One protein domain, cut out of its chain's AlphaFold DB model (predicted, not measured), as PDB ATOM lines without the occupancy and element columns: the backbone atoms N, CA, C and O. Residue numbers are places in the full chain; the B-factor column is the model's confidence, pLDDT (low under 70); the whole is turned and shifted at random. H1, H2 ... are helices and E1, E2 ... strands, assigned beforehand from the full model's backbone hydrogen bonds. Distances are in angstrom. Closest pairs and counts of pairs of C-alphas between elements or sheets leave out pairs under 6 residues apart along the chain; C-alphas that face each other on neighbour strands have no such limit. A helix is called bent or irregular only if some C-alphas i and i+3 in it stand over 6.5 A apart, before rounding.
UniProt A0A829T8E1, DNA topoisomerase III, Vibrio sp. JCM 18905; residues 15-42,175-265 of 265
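AT A GLANCE: This is residues 15 to 42 and 175 to 265 of the 265 residues of the protein "DNA topoisomerase III" of Vibrio sp. JCM 18905 (UniProt A0A829T8E1). One six-stranded antiparallel sheet curls like part of a barrel and folds back on itself, with the long strands E3, E2 and E1 as one leaf, the shorter E5 and E6 as the other, and E4 as the hinge. H1 packs along E5, H2 sits at the far end of the long leaf, and residues 206 to 213 and 240 to 245 stick out. The 119 printed residues hold two named helices and six strands, in the order H1 E1 E2 E3 H2 E4 E5 E6, a mixed class. The whole is only just compact, close to loose, with a radius of gyration of the C-alphas of 16.0 A and spans of 46 by 38 by 23 A.

IN THESE COORDINATES: E3, residues 189 to 200, is 35.3 A long; E2, 175 to 186, 34.4 A; E1, 28 to 41, 35.7 A, from C-alpha 28 at (39.292, 39.690, 23.544). E4, 228 to 237, measures 23.9 A, E5, 249 to 255, 19.0 A, and E6, 262 to 264, 6.5 A, ending at (28.047, 35.809, 30.170). H1 is residues 15 to 24, 14.3 A; H2 is 202 to 206, 8.4 A.

HOW THE PARTS SIT: The sheet runs E3 E2 E1 E4 E5 E6, strongly twisted. N 193 and O 182 of the hairpin E2 and E3 are 2.9 A apart, within hydrogen-bond range, as are N 35 and O 181 of E1 and E2, 2.9 A, and N 29 and O 229 of E1 and E4, 2.8 A. E4, E5 and E6 form a meander, each strand the antiparallel neighbour of the one before, with N 251 and O 235 at 2.8 A and N 262 and O 254 at 2.8 A. E1 bends by 60 degrees at residue 32 and E4 by 61 degrees at residue 232. Across the folded sheet, one sheet bent back into two leaves, the closest C-alphas of E3 and E6 are those of Ala 193 and Cys 264, 4.0 A. H1 is on the sheet over E5, at a height of 7.8 A, along the strands at 12 degrees to E5 on the local plane; its closest C-alpha pair with E4 is Ala 21 and Gly 234, 3.9 A. H2 only grazes the sheet. Every O i to N i+4 pair of H1 is within hydrogen-bond range; H2 has 0 of 1, but 2 of 2 O i to N i+3 pairs.

THE WHOLE: The two C-alphas farthest apart, Lys 15 and Leu 206, are 47.1 A apart. Residues 43 to 174 are not printed; C-alphas 42 and 175 are 6.5 A apart across the cut. The links H2 to E4 and E4 to E5 are long. The mean pLDDT of the printed part is 74.6, and residues 209 to 219 and 234 to 265 are under 70.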
ATOM      1  N   LYS A  15      39.711  25.488  41.799       81.94
ATOM      2  CA  LYS A  15      40.990  25.949  41.227       81.94
ATOM      3  C   LYS A  15      40.913  26.057  39.704       81.94
ATOM      4  O   LYS A  15      41.517  26.951  39.123       81.94
ATOM      5  N   LEU A  16      40.148  25.169  39.064       78.75
ATOM      6  CA  LEU A  16      39.902  25.227  37.623       78.75
ATOM      7  C   LEU A  16      39.119  26.492  37.250       78.75
ATOM      8  O   LEU A  16      39.489  27.184  36.308       78.75
ATOM      9  N   VAL A  17      38.083  26.828  38.024       78.62
ATOM     10  CA  VAL A  17      37.282  28.046  37.818       78.62
ATOM     11  C   VAL A  17      38.119  29.309  38.015       78.62
ATOM     12  O   VAL A  17      38.040  30.216  37.194       78.62
ATOM     13  N   GLU A  18      38.945  29.363  39.061       81.81
ATOM     14  CA  GLU A  18      39.842  30.499  39.323       81.81
ATOM     15  C   GLU A  18      40.893  30.667  38.215       81.81
ATOM     16  O   GLU A  18      41.144  31.784  37.770       81.81
ATOM     17  N   ASN A  19      41.453  29.566  37.704       84.50
ATOM     18  CA  ASN A  19      42.377  29.608  36.570       84.50
ATOM     19  C   ASN A  19      41.691  30.161  35.307       84.50
ATOM     20  O   ASN A  19      42.204  31.086  34.683       84.50
ATOM     21  N   VAL A  20      40.493  29.663  34.977       83.38
ATOM     22  CA  VAL A  20      39.708  30.182  33.845       83.38
ATOM     23  C   VAL A  20      39.394  31.665  34.032       83.38
ATOM     24  O   VAL A  20      39.609  32.437  33.105       83.38
ATOM     25  N   ALA A  21      38.950  32.081  35.222       83.50
ATOM     26  CA  ALA A  21      38.628  33.475  35.522       83.50
ATOM     27  C   ALA A  21      39.829  34.417  35.324       83.50
ATOM     28  O   ALA A  21      39.680  35.480  34.723       83.50
ATOM     29  N   ASN A  22      41.020  34.004  35.763       85.00
ATOM     30  CA  ASN A  22      42.249  34.773  35.561       85.00
ATOM     31  C   ASN A  22      42.680  34.791  34.089       85.00
ATOM     32  O   ASN A  22      43.123  35.822  33.593       85.00
ATOM     33  N   ARG A  23      42.536  33.665  33.380       86.31
ATOM     34  CA  ARG A  23      42.935  33.539  31.973       86.31
ATOM     35  C   ARG A  23      42.096  34.409  31.046       86.31
ATOM     36  O   ARG A  23      42.630  34.901  30.060       86.31
ATOM     37  N   ILE A  24      40.804  34.566  31.327       86.25
ATOM     38  CA  ILE A  24      39.891  35.338  30.472       86.25
ATOM     39  C   ILE A  24      39.883  36.834  30.788       86.25
ATOM     40  O   ILE A  24      39.339  37.608  30.005       86.25
ATOM     41  N   ALA A  25      40.451  37.256  31.919       86.31
ATOM     42  CA  ALA A  25      40.519  38.666  32.273       86.31
ATOM     43  C   ALA A  25      41.375  39.443  31.257       86.31
ATOM     44  O   ALA A  25      42.473  39.024  30.890       86.31
ATOM     45  N   ASN A  26      40.856  40.583  30.811       86.69
ATOM     46  CA  ASN A  26      41.413  41.467  29.784       86.69
ATOM     47  C   ASN A  26      41.665  40.805  28.417       86.69
ATOM     48  O   ASN A  26      42.421  41.338  27.607       86.69
ATOM     49  N   GLN A  27      41.039  39.656  28.139       90.44
ATOM     50  CA  GLN A  27      41.136  38.992  26.838       90.44
ATOM     51  C   GLN A  27      40.053  39.481  25.865       90.44
ATOM     52  O   GLN A  27      38.965  39.877  26.305       90.44
ATOM     53  N   PRO A  28      40.311  39.420  24.544       90.31
ATOM     54  CA  PRO A  28      39.292  39.690  23.544       90.31
ATOM     55  C   PRO A  28      38.166  38.658  23.643       90.31
ATOM     56  O   PRO A  28      38.405  37.455  23.754       90.31
ATOM     57  N   ALA A  29      36.936  39.151  23.586       90.00
ATOM     58  CA  ALA A  29      35.708  38.381  23.574       90.00
ATOM     59  C   ALA A  29      35.029  38.547  22.219       90.00
ATOM     60  O   ALA A  29      34.342  39.541  21.971       90.00
ATOM     61  N   LYS A  30      35.249  37.582  21.324       91.94
ATOM     62  CA  LYS A  30      34.689  37.602  19.974       91.94
ATOM     63  C   LYS A  30      33.320  36.940  19.972       91.94
ATOM     64  O   LYS A  30      33.207  35.783  20.354       91.94
ATOM     65  N   VAL A  31      32.301  37.638  19.484       92.00
ATOM     66  CA  VAL A  31      30.979  37.058  19.227       92.00
ATOM     67  C   VAL A  31      31.097  36.068  18.070       92.00
ATOM     68  O   VAL A  31      31.407  36.459  16.943       92.00
ATOM     69  N   THR A  32      30.863  34.791  18.347       93.12
ATOM     70  CA  THR A  32      30.847  33.710  17.351       93.12
ATOM     71  C   THR A  32      29.438  33.341  16.912       93.12
ATOM     72  O   THR A  32      29.278  32.693  15.891       93.12
ATOM     73  N   GLU A  33      28.420  33.712  17.687       91.56
ATOM     74  CA  GLU A  33      27.017  33.476  17.348       91.56
ATOM     75  C   GLU A  33      26.163  34.579  17.973       91.56
ATOM     76  O   GLU A  33      26.384  34.962  19.129       91.56
ATOM     77  N   SER A  34      25.179  35.068  17.221       91.69
ATOM     78  CA  SER A  34      24.206  36.046  17.696       91.69
ATOM     79  C   SER A  34      22.804  35.663  17.247       91.69
ATOM     80  O   SER A  34      22.475  35.725  16.064       91.69
ATOM     81  N   GLU A  35      21.969  35.272  18.205       90.62
ATOM     82  CA  GLU A  35      20.571  34.935  17.970       90.62
ATOM     83  C   GLU A  35      19.662  35.931  18.685       90.62
ATOM     84  O   GLU A  35      19.825  36.218  19.876       90.62
ATOM     85  N   GLN A  36      18.643  36.401  17.968       88.88
ATOM     86  CA  GLN A  36      17.547  37.177  18.528       88.88
ATOM     87  C   GLN A  36      16.226  36.573  18.095       88.88
ATOM     88  O   GLN A  36      16.011  36.273  16.920       88.88
ATOM     89  N   LYS A  37      15.314  36.417  19.047       91.62
ATOM     90  CA  LYS A  37      13.967  35.936  18.763       91.62
ATOM     91  C   LYS A  37      12.950  36.610  19.657       91.62
ATOM     92  O   LYS A  37      13.243  36.997  20.786       91.62
ATOM     93  N   GLN A  38      11.723  36.695  19.158       93.19
ATOM     94  CA  GLN A  38      10.591  37.074  19.986       93.19
ATOM     95  C   GLN A  38       9.900  35.828  20.530       93.19
ATOM     96  O   GLN A  38       9.542  34.924  19.775       93.19
ATOM     97  N   THR A  39       9.683  35.792  21.841       94.06
ATOM     98  CA  THR A  39       8.902  34.747  22.502       94.06
ATOM     99  C   THR A  39       7.641  35.337  23.114       94.06
ATOM    100  O   THR A  39       7.602  36.485  23.558       94.06
ATOM    101  N   LYS A  40       6.564  34.549  23.106       95.56
ATOM    102  CA  LYS A  40       5.271  34.931  23.680       95.56
ATOM    103  C   LYS A  40       5.007  34.090  24.920       95.56
ATOM    104  O   LYS A  40       5.079  32.865  24.868       95.56
ATOM    105  N   GLN A  41       4.648  34.743  26.016       94.94
ATOM    106  CA  GLN A  41       4.205  34.102  27.244       94.94
ATOM    107  C   GLN A  41       2.698  34.306  27.393       94.94
ATOM    108  O   GLN A  41       2.230  35.409  27.687       94.94
ATOM    109  N   SER A  42       1.933  33.236  27.177       96.00
ATOM    110  CA  SER A  42       0.484  33.243  27.391       96.00
ATOM    111  C   SER A  42       0.130  33.562  28.841       96.00
ATOM    112  O   SER A  42       0.902  33.255  29.753       96.00
ATOM    113  N   ALA A 175       2.187  38.291  26.913       96.06
ATOM    114  CA  ALA A 175       3.379  39.099  27.134       96.06
ATOM    115  C   ALA A 175       4.430  38.728  26.078       96.06
ATOM    116  O   ALA A 175       4.699  37.541  25.862       96.06
ATOM    117  N   VAL A 176       5.001  39.720  25.402       95.25
ATOM    118  CA  VAL A 176       5.992  39.526  24.337       95.25
ATOM    119  C   VAL A 176       7.360  39.904  24.860       95.25
ATOM    120  O   VAL A 176       7.548  40.987  25.414       95.25
ATOM    121  N   TYR A 177       8.318  39.016  24.644       91.75
ATOM    122  CA  TYR A 177       9.693  39.178  25.063       91.75
ATOM    123  C   TYR A 177      10.630  39.131  23.869       91.75
ATOM    124  O   TYR A 177      10.443  38.312  22.974       91.75
ATOM    125  N   ALA A 178      11.658  39.971  23.892       89.56
ATOM    126  CA  ALA A 178      12.838  39.801  23.063       89.56
ATOM    127  C   ALA A 178      13.848  38.968  23.854       89.56
ATOM    128  O   ALA A 178      14.248  39.355  24.951       89.56
ATOM    129  N   GLU A 179      14.224  37.814  23.318       89.56
ATOM    130  CA  GLU A 179      15.290  36.968  23.845       89.56
ATOM    131  C   GLU A 179      16.515  37.098  22.951       89.56
ATOM    132  O   GLU A 179      16.410  37.012  21.727       89.56
ATOM    133  N   ALA A 180      17.671  37.270  23.581       87.44
ATOM    134  CA  ALA A 180      18.959  37.308  22.916       87.44
ATOM    135  C   ALA A 180      19.858  36.212  23.489       87.44
ATOM    136  O   ALA A 180      19.920  36.016  24.708       87.44
ATOM    137  N   LYS A 181      20.561  35.506  22.607       89.50
ATOM    138  CA  LYS A 181      21.628  34.569  22.954       89.50
ATOM    139  C   LYS A 181      22.866  34.980  22.170       89.50
ATOM    140  O   LYS A 181      22.838  35.024  20.945       89.50
ATOM    141  N   LEU A 182      23.940  35.261  22.893       88.69
ATOM    142  CA  LEU A 182      25.249  35.544  22.324       88.69
ATOM    143  C   LEU A 182      26.215  34.452  22.765       88.69
ATOM    144  O   LEU A 182      26.251  34.102  23.949       88.69
ATOM    145  N   VAL A 183      26.992  33.933  21.824       90.88
ATOM    146  CA  VAL A 183      28.096  33.015  22.107       90.88
ATOM    147  C   VAL A 183      29.397  33.752  21.840       90.88
ATOM    148  O   VAL A 183      29.549  34.391  20.801       90.88
ATOM    149  N   PHE A 184      30.316  33.678  22.796       90.44
ATOM    150  CA  PHE A 184      31.621  34.311  22.734       90.44
ATOM    151  C   PHE A 184      32.727  33.261  22.748       90.44
ATOM    152  O   PHE A 184      32.674  32.319  23.542       90.44
ATOM    153  N   ASP A 185      33.758  33.485  21.939       91.75
ATOM    154  CA  ASP A 185      35.078  32.898  22.136       91.75
ATOM    155  C   ASP A 185      35.946  33.872  22.942       91.75
ATOM    156  O   ASP A 185      36.118  35.034  22.558       91.75
ATOM    157  N   ILE A 186      36.458  33.401  24.081       90.50
ATOM    158  CA  ILE A 186      37.393  34.140  24.932       90.50
ATOM    159  C   ILE A 186      38.565  33.221  25.260       90.50
ATOM    160  O   ILE A 186      38.419  32.248  26.004       90.50
ATOM    161  N   ALA A 187      39.741  33.531  24.713       88.94
ATOM    162  CA  ALA A 187      40.968  32.747  24.891       88.94
ATOM    163  C   ALA A 187      40.807  31.241  24.565       88.94
ATOM    164  O   ALA A 187      41.426  30.395  25.230       88.94
ATOM    165  N   GLY A 188      39.980  30.916  23.558       86.50
ATOM    166  CA  GLY A 188      39.646  29.552  23.129       86.50
ATOM    167  C   GLY A 188      38.571  28.851  23.969       86.50
ATOM    168  O   GLY A 188      38.343  27.655  23.796       86.50
ATOM    169  N   GLY A 189      37.959  29.553  24.928       85.94
ATOM    170  CA  GLY A 189      36.823  29.068  25.709       85.94
ATOM    171  C   GLY A 189      35.498  29.629  25.195       85.94
ATOM    172  O   GLY A 189      35.424  30.794  24.812       85.94
ATOM    173  N   THR A 190      34.442  28.817  25.243       87.06
ATOM    174  CA  THR A 190      33.085  29.212  24.841       87.06
ATOM    175  C   THR A 190      32.288  29.748  26.029       87.06
ATOM    176  O   THR A 190      32.126  29.056  27.034       87.06
ATOM    177  N   PHE A 191      31.736  30.953  25.893       86.38
ATOM    178  CA  PHE A 191      30.909  31.613  26.906       86.38
ATOM    179  C   PHE A 191      29.561  32.013  26.318       86.38
ATOM    180  O   PHE A 191      29.495  32.448  25.171       86.38
ATOM    181  N   ILE A 192      28.476  31.887  27.087       86.81
ATOM    182  CA  ILE A 192      27.126  32.158  26.586       86.81
ATOM    183  C   ILE A 192      26.476  33.258  27.425       86.81
ATOM    184  O   ILE A 192      26.282  33.113  28.629       86.81
ATOM    185  N   ALA A 193      26.077  34.357  26.791       84.62
ATOM    186  CA  ALA A 193      25.180  35.332  27.402       84.62
ATOM    187  C   ALA A 193      23.756  35.085  26.914       84.62
ATOM    188  O   ALA A 193      23.513  34.943  25.716       84.62
ATOM    189  N   LYS A 194      22.803  35.049  27.844       84.62
ATOM    190  CA  LYS A 194      21.374  35.016  27.530       84.62
ATOM    191  C   LYS A 194      20.704  36.188  28.212       84.62
ATOM    192  O   LYS A 194      20.885  36.376  29.413       84.62
ATOM    193  N   GLY A 195      19.927  36.936  27.448       84.19
ATOM    194  CA  GLY A 195      19.130  38.038  27.952       84.19
ATOM    195  C   GLY A 195      17.694  37.916  27.503       84.19
ATOM    196  O   GLY A 195      17.391  37.297  26.481       84.19
ATOM    197  N   ARG A 196      16.800  38.507  28.285       85.50
ATOM    198  CA  ARG A 196      15.384  38.570  27.948       85.50
ATOM    199  C   ARG A 196      14.817  39.899  28.422       85.50
ATOM    200  O   ARG A 196      14.985  40.273  29.576       85.50
ATOM    201  N   GLN A 197      14.135  40.603  27.528       85.44
ATOM    202  CA  GLN A 197      13.528  41.900  27.805       85.44
ATOM    203  C   GLN A 197      12.041  41.861  27.471       85.44
ATOM    204  O   GLN A 197      11.648  41.359  26.419       85.44
ATOM    205  N   LEU A 198      11.211  42.397  28.368       89.56
ATOM    206  CA  LEU A 198       9.782  42.566  28.122       89.56
ATOM    207  C   LEU A 198       9.573  43.686  27.093       89.56
ATOM    208  O   LEU A 198       9.916  44.836  27.355       89.56
ATOM    209  N   VAL A 199       9.022  43.338  25.929       91.31
ATOM    210  CA  VAL A 199       8.740  44.264  24.816       91.31
ATOM    211  C   VAL A 199       7.295  44.742  24.870       91.31
ATOM    212  O   VAL A 199       7.026  45.928  24.719       91.31
ATOM    213  N   SER A 200       6.362  43.819  25.106       93.56
ATOM    214  CA  SER A 200       4.952  44.142  25.315       93.56
ATOM    215  C   SER A 200       4.456  43.440  26.573       93.56
ATOM    216  O   SER A 200       4.574  42.214  26.658       93.56
ATOM    217  N   PRO A 201       3.904  44.169  27.558       93.25
ATOM    218  CA  PRO A 201       3.473  43.572  28.815       93.25
ATOM    219  C   PRO A 201       2.305  42.597  28.634       93.25
ATOM    220  O   PRO A 201       2.246  41.590  29.336       93.25
ATOM    221  N   GLY A 202       1.385  42.857  27.699       96.25
ATOM    222  CA  GLY A 202       0.160  42.067  27.556       96.25
ATOM    223  C   GLY A 202      -0.557  41.879  28.899       96.25
ATOM    224  O   GLY A 202      -0.700  42.828  29.669       96.25
ATOM    225  N   TRP A 203      -0.938  40.644  29.228       96.31
ATOM    226  CA  TRP A 203      -1.552  40.300  30.519       96.31
ATOM    227  C   TRP A 203      -0.691  40.652  31.746       96.31
ATOM    228  O   TRP A 203      -1.236  40.841  32.836       96.31
ATOM    229  N   LYS A 204       0.641  40.790  31.611       94.31
ATOM    230  CA  LYS A 204       1.500  41.223  32.728       94.31
ATOM    231  C   LYS A 204       1.209  42.657  33.167       94.31
ATOM    232  O   LYS A 204       1.572  43.005  34.284       94.31
ATOM    233  N   ALA A 205       0.506  43.461  32.365       93.88
ATOM    234  CA  ALA A 205       0.037  44.781  32.788       93.88
ATOM    235  C   ALA A 205      -0.906  44.719  34.007       93.88
ATOM    236  O   ALA A 205      -0.999  45.687  34.756       93.88
ATOM    237  N   LEU A 206      -1.571  43.579  34.239       94.25
ATOM    238  CA  LEU A 206      -2.405  43.365  35.423       94.25
ATOM    239  C   LEU A 206      -1.599  42.933  36.658       94.25
ATOM    240  O   LEU A 206      -2.137  42.906  37.766       94.25
ATOM    241  N   MET A 207      -0.327  42.564  36.496       86.69
ATOM    242  CA  MET A 207       0.521  42.132  37.604       86.69
ATOM    243  C   MET A 207       1.017  43.353  38.385       86.69
ATOM    244  O   MET A 207       1.470  44.343  37.818       86.69
ATOM    245  N   GLY A 208       0.904  43.299  39.713       70.81
ATOM    246  CA  GLY A 208       1.371  44.382  40.582       70.81
ATOM    247  C   GLY A 208       2.898  44.405  40.706       70.81
ATOM    248  O   GLY A 208       3.574  43.434  40.375       70.81
ATOM    249  N   LYS A 209       3.452  45.475  41.296       59.91
ATOM    250  CA  LYS A 209       4.908  45.660  41.518       59.91
ATOM    251  C   LYS A 209       5.596  44.535  42.317       59.91
ATOM    252  O   LYS A 209       6.818  44.462  42.353       59.91
ATOM    253  N   THR A 210       4.832  43.675  42.985       54.94
ATOM    254  CA  THR A 210       5.325  42.507  43.731       54.94
ATOM    255  C   THR A 210       5.714  41.319  42.849       54.94
ATOM    256  O   THR A 210       6.399  40.417  43.333       54.94
ATOM    257  N   ASP A 211       5.312  41.284  41.575       59.91
ATOM    258  CA  ASP A 211       5.667  40.192  40.665       59.91
ATOM    259  C   ASP A 211       7.033  40.430  40.023       59.91
ATOM    260  O   ASP A 211       7.186  40.876  38.892       59.91
ATOM    261  N   LYS A 212       8.050  40.090  40.810       60.50
ATOM    262  CA  LYS A 212       9.478  40.190  40.500       60.50
ATOM    263  C   LYS A 212       9.992  39.021  39.650       60.50
ATOM    264  O   LYS A 212      11.147  38.636  39.778       60.50
ATOM    265  N   GLU A 213       9.147  38.407  38.817       63.31
ATOM    266  CA  GLU A 213       9.568  37.262  37.985       63.31
ATOM    267  C   GLU A 213      10.698  37.628  37.018       63.31
ATOM    268  O   GLU A 213      11.553  36.795  36.735       63.31
ATOM    269  N   ASP A 214      10.719  38.879  36.558       62.47
ATOM    270  CA  ASP A 214      11.740  39.380  35.639       62.47
ATOM    271  C   ASP A 214      12.896  40.104  36.383       62.47
ATOM    272  O   ASP A 214      13.825  40.606  35.751       62.47
ATOM    273  N   GLU A 215      12.900  40.144  37.731       56.47
ATOM    274  CA  GLU A 215      14.016  40.725  38.495       56.47
ATOM    275  C   GLU A 215      15.265  39.834  38.432       56.47
ATOM    276  O   GLU A 215      15.307  38.724  38.964       56.47
ATOM    277  N   GLY A 216      16.336  40.369  37.842       56.72
ATOM    278  CA  GLY A 216      17.624  39.680  37.710       56.72
ATOM    279  C   GLY A 216      17.832  38.976  36.372       56.72
ATOM    280  O   GLY A 216      18.828  38.269  36.225       56.72
ATOM    281  N   ILE A 217      16.924  39.179  35.414       62.59
ATOM    282  CA  ILE A 217      17.161  38.860  34.009       62.59
ATOM    283  C   ILE A 217      17.927  40.037  33.397       62.59
ATOM    284  O   ILE A 217      17.409  41.150  33.316       62.59
ATOM    285  N   ASP A 218      19.177  39.798  33.010       67.19
ATOM    286  CA  ASP A 218      20.000  40.814  32.363       67.19
ATOM    287  C   ASP A 218      19.460  41.082  30.942       67.19
ATOM    288  O   ASP A 218      19.111  40.157  30.201       67.19
ATOM    289  N   ALA A 219      19.371  42.355  30.554       69.12
ATOM    290  CA  ALA A 219      19.163  42.715  29.159       69.12
ATOM    291  C   ALA A 219      20.482  42.485  28.414       69.12
ATOM    292  O   ALA A 219      21.531  42.963  28.846       69.12
ATOM    293  N   VAL A 220      20.428  41.745  27.308       72.50
ATOM    294  CA  VAL A 220      21.583  41.543  26.432       72.50
ATOM    295  C   VAL A 220      21.332  42.361  25.164       72.50
ATOM    296  O   VAL A 220      20.325  42.118  24.497       72.50
ATOM    297  N   PRO A 221      22.181  43.356  24.853       71.88
ATOM    298  CA  PRO A 221      22.045  44.183  23.682       71.88
ATOM    299  C   PRO A 221      22.334  43.345  22.437       71.88
ATOM    300  O   PRO A 221      23.075  42.355  22.492       71.88
ATOM    301  N   PRO A 222      21.762  43.747  21.299       74.50
ATOM    302  CA  PRO A 222      22.078  43.130  20.027       74.50
ATOM    303  C   PRO A 222      23.557  43.375  19.695       74.50
ATOM    304  O   PRO A 222      23.977  44.521  19.563       74.50
ATOM    305  N   LEU A 223      24.342  42.306  19.541       83.94
ATOM    306  CA  LEU A 223      25.711  42.378  19.022       83.94
ATOM    307  C   LEU A 223      25.804  41.593  17.708       83.94
ATOM    308  O   LEU A 223      25.387  40.435  17.690       83.94
ATOM    309  N   PRO A 224      26.337  42.172  16.619       85.94
ATOM    310  CA  PRO A 224      26.603  41.428  15.392       85.94
ATOM    311  C   PRO A 224      27.625  40.306  15.605       85.94
ATOM    312  O   PRO A 224      28.540  40.431  16.426       85.94
ATOM    313  N   GLU A 225      27.516  39.231  14.828       91.56
ATOM    314  CA  GLU A 225      28.571  38.217  14.769       91.56
ATOM    315  C   GLU A 225      29.892  38.844  14.294       91.56
ATOM    316  O   GLU A 225      29.909  39.765  13.476       91.56
ATOM    317  N   GLY A 226      31.010  38.386  14.853       89.25
ATOM    318  CA  GLY A 226      32.335  38.935  14.580       89.25
ATOM    319  C   GLY A 226      32.700  40.166  15.413       89.25
ATOM    320  O   GLY A 226      33.875  40.526  15.433       89.25
ATOM    321  N   THR A 227      31.753  40.765  16.146       88.94
ATOM    322  CA  THR A 227      32.045  41.840  17.111       88.94
ATOM    323  C   THR A 227      33.060  41.361  18.143       88.94
ATOM    324  O   THR A 227      32.917  40.272  18.698       88.94
ATOM    325  N   VAL A 228      34.073  42.178  18.427       89.19
ATOM    326  CA  VAL A 228      35.081  41.889  19.453       89.19
ATOM    327  C   VAL A 228      34.935  42.901  20.580       89.19
ATOM    328  O   VAL A 228      35.065  44.102  20.362       89.19
ATOM    329  N   LEU A 229      34.662  42.402  21.782       88.62
ATOM    330  CA  LEU A 229      34.652  43.173  23.024       88.62
ATOM    331  C   LEU A 229      35.869  42.815  23.880       88.62
ATOM    332  O   LEU A 229      36.615  41.893  23.559       88.62
ATOM    333  N   THR A 230      36.044  43.503  25.007       86.62
ATOM    334  CA  THR A 230      37.038  43.120  26.022       86.62
ATOM    335  C   THR A 230      36.339  42.477  27.216       86.62
ATOM    336  O   THR A 230      35.398  43.047  27.776       86.62
ATOM    337  N   CYS A 231      36.798  41.293  27.625       85.19
ATOM    338  CA  CYS A 231      36.387  40.667  28.878       85.19
ATOM    339  C   CYS A 231      37.093  41.377  30.041       85.19
ATOM    340  O   CYS A 231      38.292  41.204  30.230       85.19
ATOM    341  N   ARG A 232      36.383  42.197  30.820       80.44
ATOM    342  CA  ARG A 232      36.978  42.980  31.920       80.44
ATOM    343  C   ARG A 232      37.383  42.112  33.103       80.44
ATOM    344  O   ARG A 232      38.457  42.284  33.668       80.44
ATOM    345  N   GLU A 233      36.517  41.180  33.482       77.81
ATOM    346  CA  GLU A 233      36.725  40.327  34.647       77.81
ATOM    347  C   GLU A 233      36.141  38.929  34.436       77.81
ATOM    348  O   GLU A 233      35.080  38.756  33.827       77.81
ATOM    349  N   GLY A 234      36.835  37.933  34.991       67.38
ATOM    350  CA  GLY A 234      36.284  36.614  35.256       67.38
ATOM    351  C   GLY A 234      35.679  36.587  36.657       67.38
ATOM    352  O   GLY A 234      36.387  36.637  37.659       67.38
ATOM    353  N   GLY A 235      34.355  36.521  36.741       64.19
ATOM    354  CA  GLY A 235      33.609  36.451  37.991       64.19
ATOM    355  C   GLY A 235      33.190  35.029  38.350       64.19
ATOM    356  O   GLY A 235      33.148  34.133  37.513       64.19
ATOM    357  N   ASN A 236      32.807  34.834  39.610       61.34
ATOM    358  CA  ASN A 236      32.256  33.574  40.093       61.34
ATOM    359  C   ASN A 236      30.916  33.844  40.791       61.34
ATOM    360  O   ASN A 236      30.900  34.387  41.899       61.34
ATOM    361  N   LYS A 237      29.775  33.522  40.159       53.53
ATOM    362  CA  LYS A 237      28.470  33.642  40.842       53.53
ATOM    363  C   LYS A 237      28.117  32.328  41.527       53.53
ATOM    364  O   LYS A 237      27.961  31.294  40.880       53.53
ATOM    365  N   ARG A 238      27.856  32.413  42.832       47.25
ATOM    366  CA  ARG A 238      27.041  31.419  43.538       47.25
ATOM    367  C   ARG A 238      25.560  31.653  43.194       47.25
ATOM    368  O   ARG A 238      25.124  32.806  43.206       47.25
ATOM    369  N   PRO A 239      24.765  30.610  42.910       41.78
ATOM    370  CA  PRO A 239      23.318  30.726  42.785       41.78
ATOM    371  C   PRO A 239      22.701  31.280  44.067       41.78
ATOM    372  O   PRO A 239      23.148  30.973  45.170       41.78
ATOM    373  N   LYS A 240      21.640  32.077  43.919       41.34
ATOM    374  CA  LYS A 240      20.947  32.730  45.038       41.34
ATOM    375  C   LYS A 240      20.129  31.769  45.924       41.34
ATOM    376  O   LYS A 240      19.666  32.193  46.977       41.34
ATOM    377  N   ASN A 241      19.983  30.490  45.556       37.69
ATOM    378  CA  ASN A 241      19.243  29.506  46.354       37.69
ATOM    379  C   ASN A 241      20.172  28.704  47.278       37.69
ATOM    380  O   ASN A 241      21.076  28.007  46.829       37.69
ATOM    381  N   ARG A 242      19.904  28.787  48.588       31.36
ATOM    382  CA  ARG A 242      20.699  28.220  49.698       31.36
ATOM    383  C   ARG A 242      20.743  26.681  49.782       31.36
ATOM    384  O   ARG A 242      21.388  26.168  50.688       31.36
ATOM    385  N   ALA A 243      20.090  25.944  48.879       32.38
ATOM    386  CA  ALA A 243      19.898  24.494  49.016       32.38
ATOM    387  C   ALA A 243      20.879  23.609  48.221       32.38
ATOM    388  O   ALA A 243      20.815  22.389  48.345       32.38
ATOM    389  N   THR A 244      21.807  24.168  47.442       35.03
ATOM    390  CA  THR A 244      22.724  23.356  46.625       35.03
ATOM    391  C   THR A 244      24.180  23.592  47.030       35.03
ATOM    392  O   THR A 244      24.649  24.730  47.100       35.03
ATOM    393  N   LYS A 245      24.892  22.497  47.336       31.27
ATOM    394  CA  LYS A 245      26.328  22.472  47.661       31.27
ATOM    395  C   LYS A 245      27.133  23.232  46.595       31.27
ATOM    396  O   LYS A 245      26.804  23.165  45.419       31.27
ATOM    397  N   ALA A 246      28.147  23.967  47.061       31.58
ATOM    398  CA  ALA A 246      29.077  24.833  46.326       31.58
ATOM    399  C   ALA A 246      29.012  24.745  44.786       31.58
ATOM    400  O   ALA A 246      29.573  23.839  44.181       31.58
ATOM    401  N   LEU A 247      28.373  25.740  44.167       44.88
ATOM    402  CA  LEU A 247      28.383  25.939  42.721       44.88
ATOM    403  C   LEU A 247      29.389  27.020  42.341       44.88
ATOM    404  O   LEU A 247      29.424  28.083  42.970       44.88
ATOM    405  N   TYR A 248      30.126  26.774  41.266       39.22
ATOM    406  CA  TYR A 248      30.978  27.767  40.636       39.22
ATOM    407  C   TYR A 248      30.680  27.805  39.131       39.22
ATOM    408  O   TYR A 248      30.821  26.800  38.439       39.22
ATOM    409  N   ARG A 249      30.230  28.963  38.634       44.00
ATOM    410  CA  ARG A 249      30.155  29.279  37.200       44.00
ATOM    411  C   ARG A 249      31.070  30.466  36.934       44.00
ATOM    412  O   ARG A 249      30.894  31.510  37.568       44.00
ATOM    413  N   SER A 250      32.021  30.292  36.021       44.44
ATOM    414  CA  SER A 250      32.855  31.377  35.507       44.44
ATOM    415  C   SER A 250      31.974  32.308  34.683       44.44
ATOM    416  O   SER A 250      31.372  31.871  33.707       44.44
ATOM    417  N   ILE A 251      31.873  33.568  35.086       52.69
ATOM    418  CA  ILE A 251      31.110  34.585  34.370       52.69
ATOM    419  C   ILE A 251      32.084  35.560  33.745       52.69
ATOM    420  O   ILE A 251      32.821  36.222  34.468       52.69
ATOM    421  N   ALA A 252      32.077  35.661  32.423       56.19
ATOM    422  CA  ALA A 252      32.823  36.697  31.728       56.19
ATOM    423  C   ALA A 252      31.982  37.974  31.703       56.19
ATOM    424  O   ALA A 252      30.812  37.940  31.306       56.19
ATOM    425  N   VAL A 253      32.564  39.092  32.133       55.53
ATOM    426  CA  VAL A 253      31.929  40.402  31.990       55.53
ATOM    427  C   VAL A 253      32.510  41.119  30.777       55.53
ATOM    428  O   VAL A 253      33.644  41.586  30.829       55.53
ATOM    429  N   ALA A 254      31.746  41.203  29.690       58.41
ATOM    430  CA  ALA A 254      32.141  41.908  28.472       58.41
ATOM    431  C   ALA A 254      31.498  43.302  28.426       58.41
ATOM    432  O   ALA A 254      30.364  43.483  28.864       58.41
ATOM    433  N   SER A 255      32.195  44.303  27.903       55.53
ATOM    434  CA  SER A 255      31.637  45.653  27.734       55.53
ATOM    435  C   SER A 255      32.208  46.328  26.499       55.53
ATOM    436  O   SER A 255      33.393  46.153  26.209       55.53
ATOM    437  N   ASP A 256      31.387  47.143  25.847       53.59
ATOM    438  CA  ASP A 256      31.846  48.192  24.937       53.59
ATOM    439  C   ASP A 256      32.212  49.442  25.765       53.59
ATOM    440  O   ASP A 256      31.629  49.673  26.830       53.59
ATOM    441  N   ASP A 257      33.162  50.256  25.306       46.75
ATOM    442  CA  ASP A 257      33.707  51.419  26.034       46.75
ATOM    443  C   ASP A 257      32.671  52.523  26.318       46.75
ATOM    444  O   ASP A 257      32.964  53.507  26.998       46.75
ATOM    445  N   ARG A 258      31.432  52.353  25.846       43.19
ATOM    446  CA  ARG A 258      30.333  53.308  26.005       43.19
ATOM    447  C   ARG A 258      29.123  52.800  26.799       43.19
ATOM    448  O   ARG A 258      28.172  53.566  26.920       43.19
ATOM    449  N   ASP A 259      29.132  51.586  27.371       48.16
ATOM    450  CA  ASP A 259      27.901  51.042  27.976       48.16
ATOM    451  C   ASP A 259      28.047  50.057  29.162       48.16
ATOM    452  O   ASP A 259      29.137  49.633  29.561       48.16
ATOM    453  N   ARG A 260      26.896  49.725  29.770       48.72
ATOM    454  CA  ARG A 260      26.738  48.875  30.969       48.72
ATOM    455  C   ARG A 260      27.277  47.435  30.743       48.72
ATOM    456  O   ARG A 260      27.007  46.846  29.702       48.72
ATOM    457  N   PRO A 261      27.990  46.825  31.716       51.16
ATOM    458  CA  PRO A 261      28.638  45.516  31.548       51.16
ATOM    459  C   PRO A 261      27.673  44.342  31.299       51.16
ATOM    460  O   PRO A 261      26.714  44.151  32.051       51.16
ATOM    461  N   LEU A 262      27.998  43.497  30.314       52.34
ATOM    462  CA  LEU A 262      27.301  42.253  29.979       52.34
ATOM    463  C   LEU A 262      27.857  41.064  30.731       52.34
ATOM    464  O   LEU A 262      29.056  40.828  30.706       52.34
ATOM    465  N   ARG A 263      26.986  40.268  31.350       52.69
ATOM    466  CA  ARG A 263      27.381  39.068  32.094       52.69
ATOM    467  C   ARG A 263      27.082  37.814  31.268       52.69
ATOM    468  O   ARG A 263      25.922  37.476  31.056       52.69
ATOM    469  N   CYS A 264      28.125  37.109  30.845       52.59
ATOM    470  CA  CYS A 264      28.047  35.809  30.170       52.59
ATOM    471  C   CYS A 264      28.209  34.706  31.223       52.59
ATOM    472  O   CYS A 264      29.058  34.865  32.093       52.59
ATOM    473  N   GLY A 265      27.431  33.622  31.200       46.88
ATOM    474  CA  GLY A 265      27.463  32.588  32.248       46.88
ATOM    475  C   GLY A 265      27.278  31.168  31.752       46.88
ATOM    476  O   GLY A 265      27.426  30.931  30.534       46.88
TER     477      GLY A 265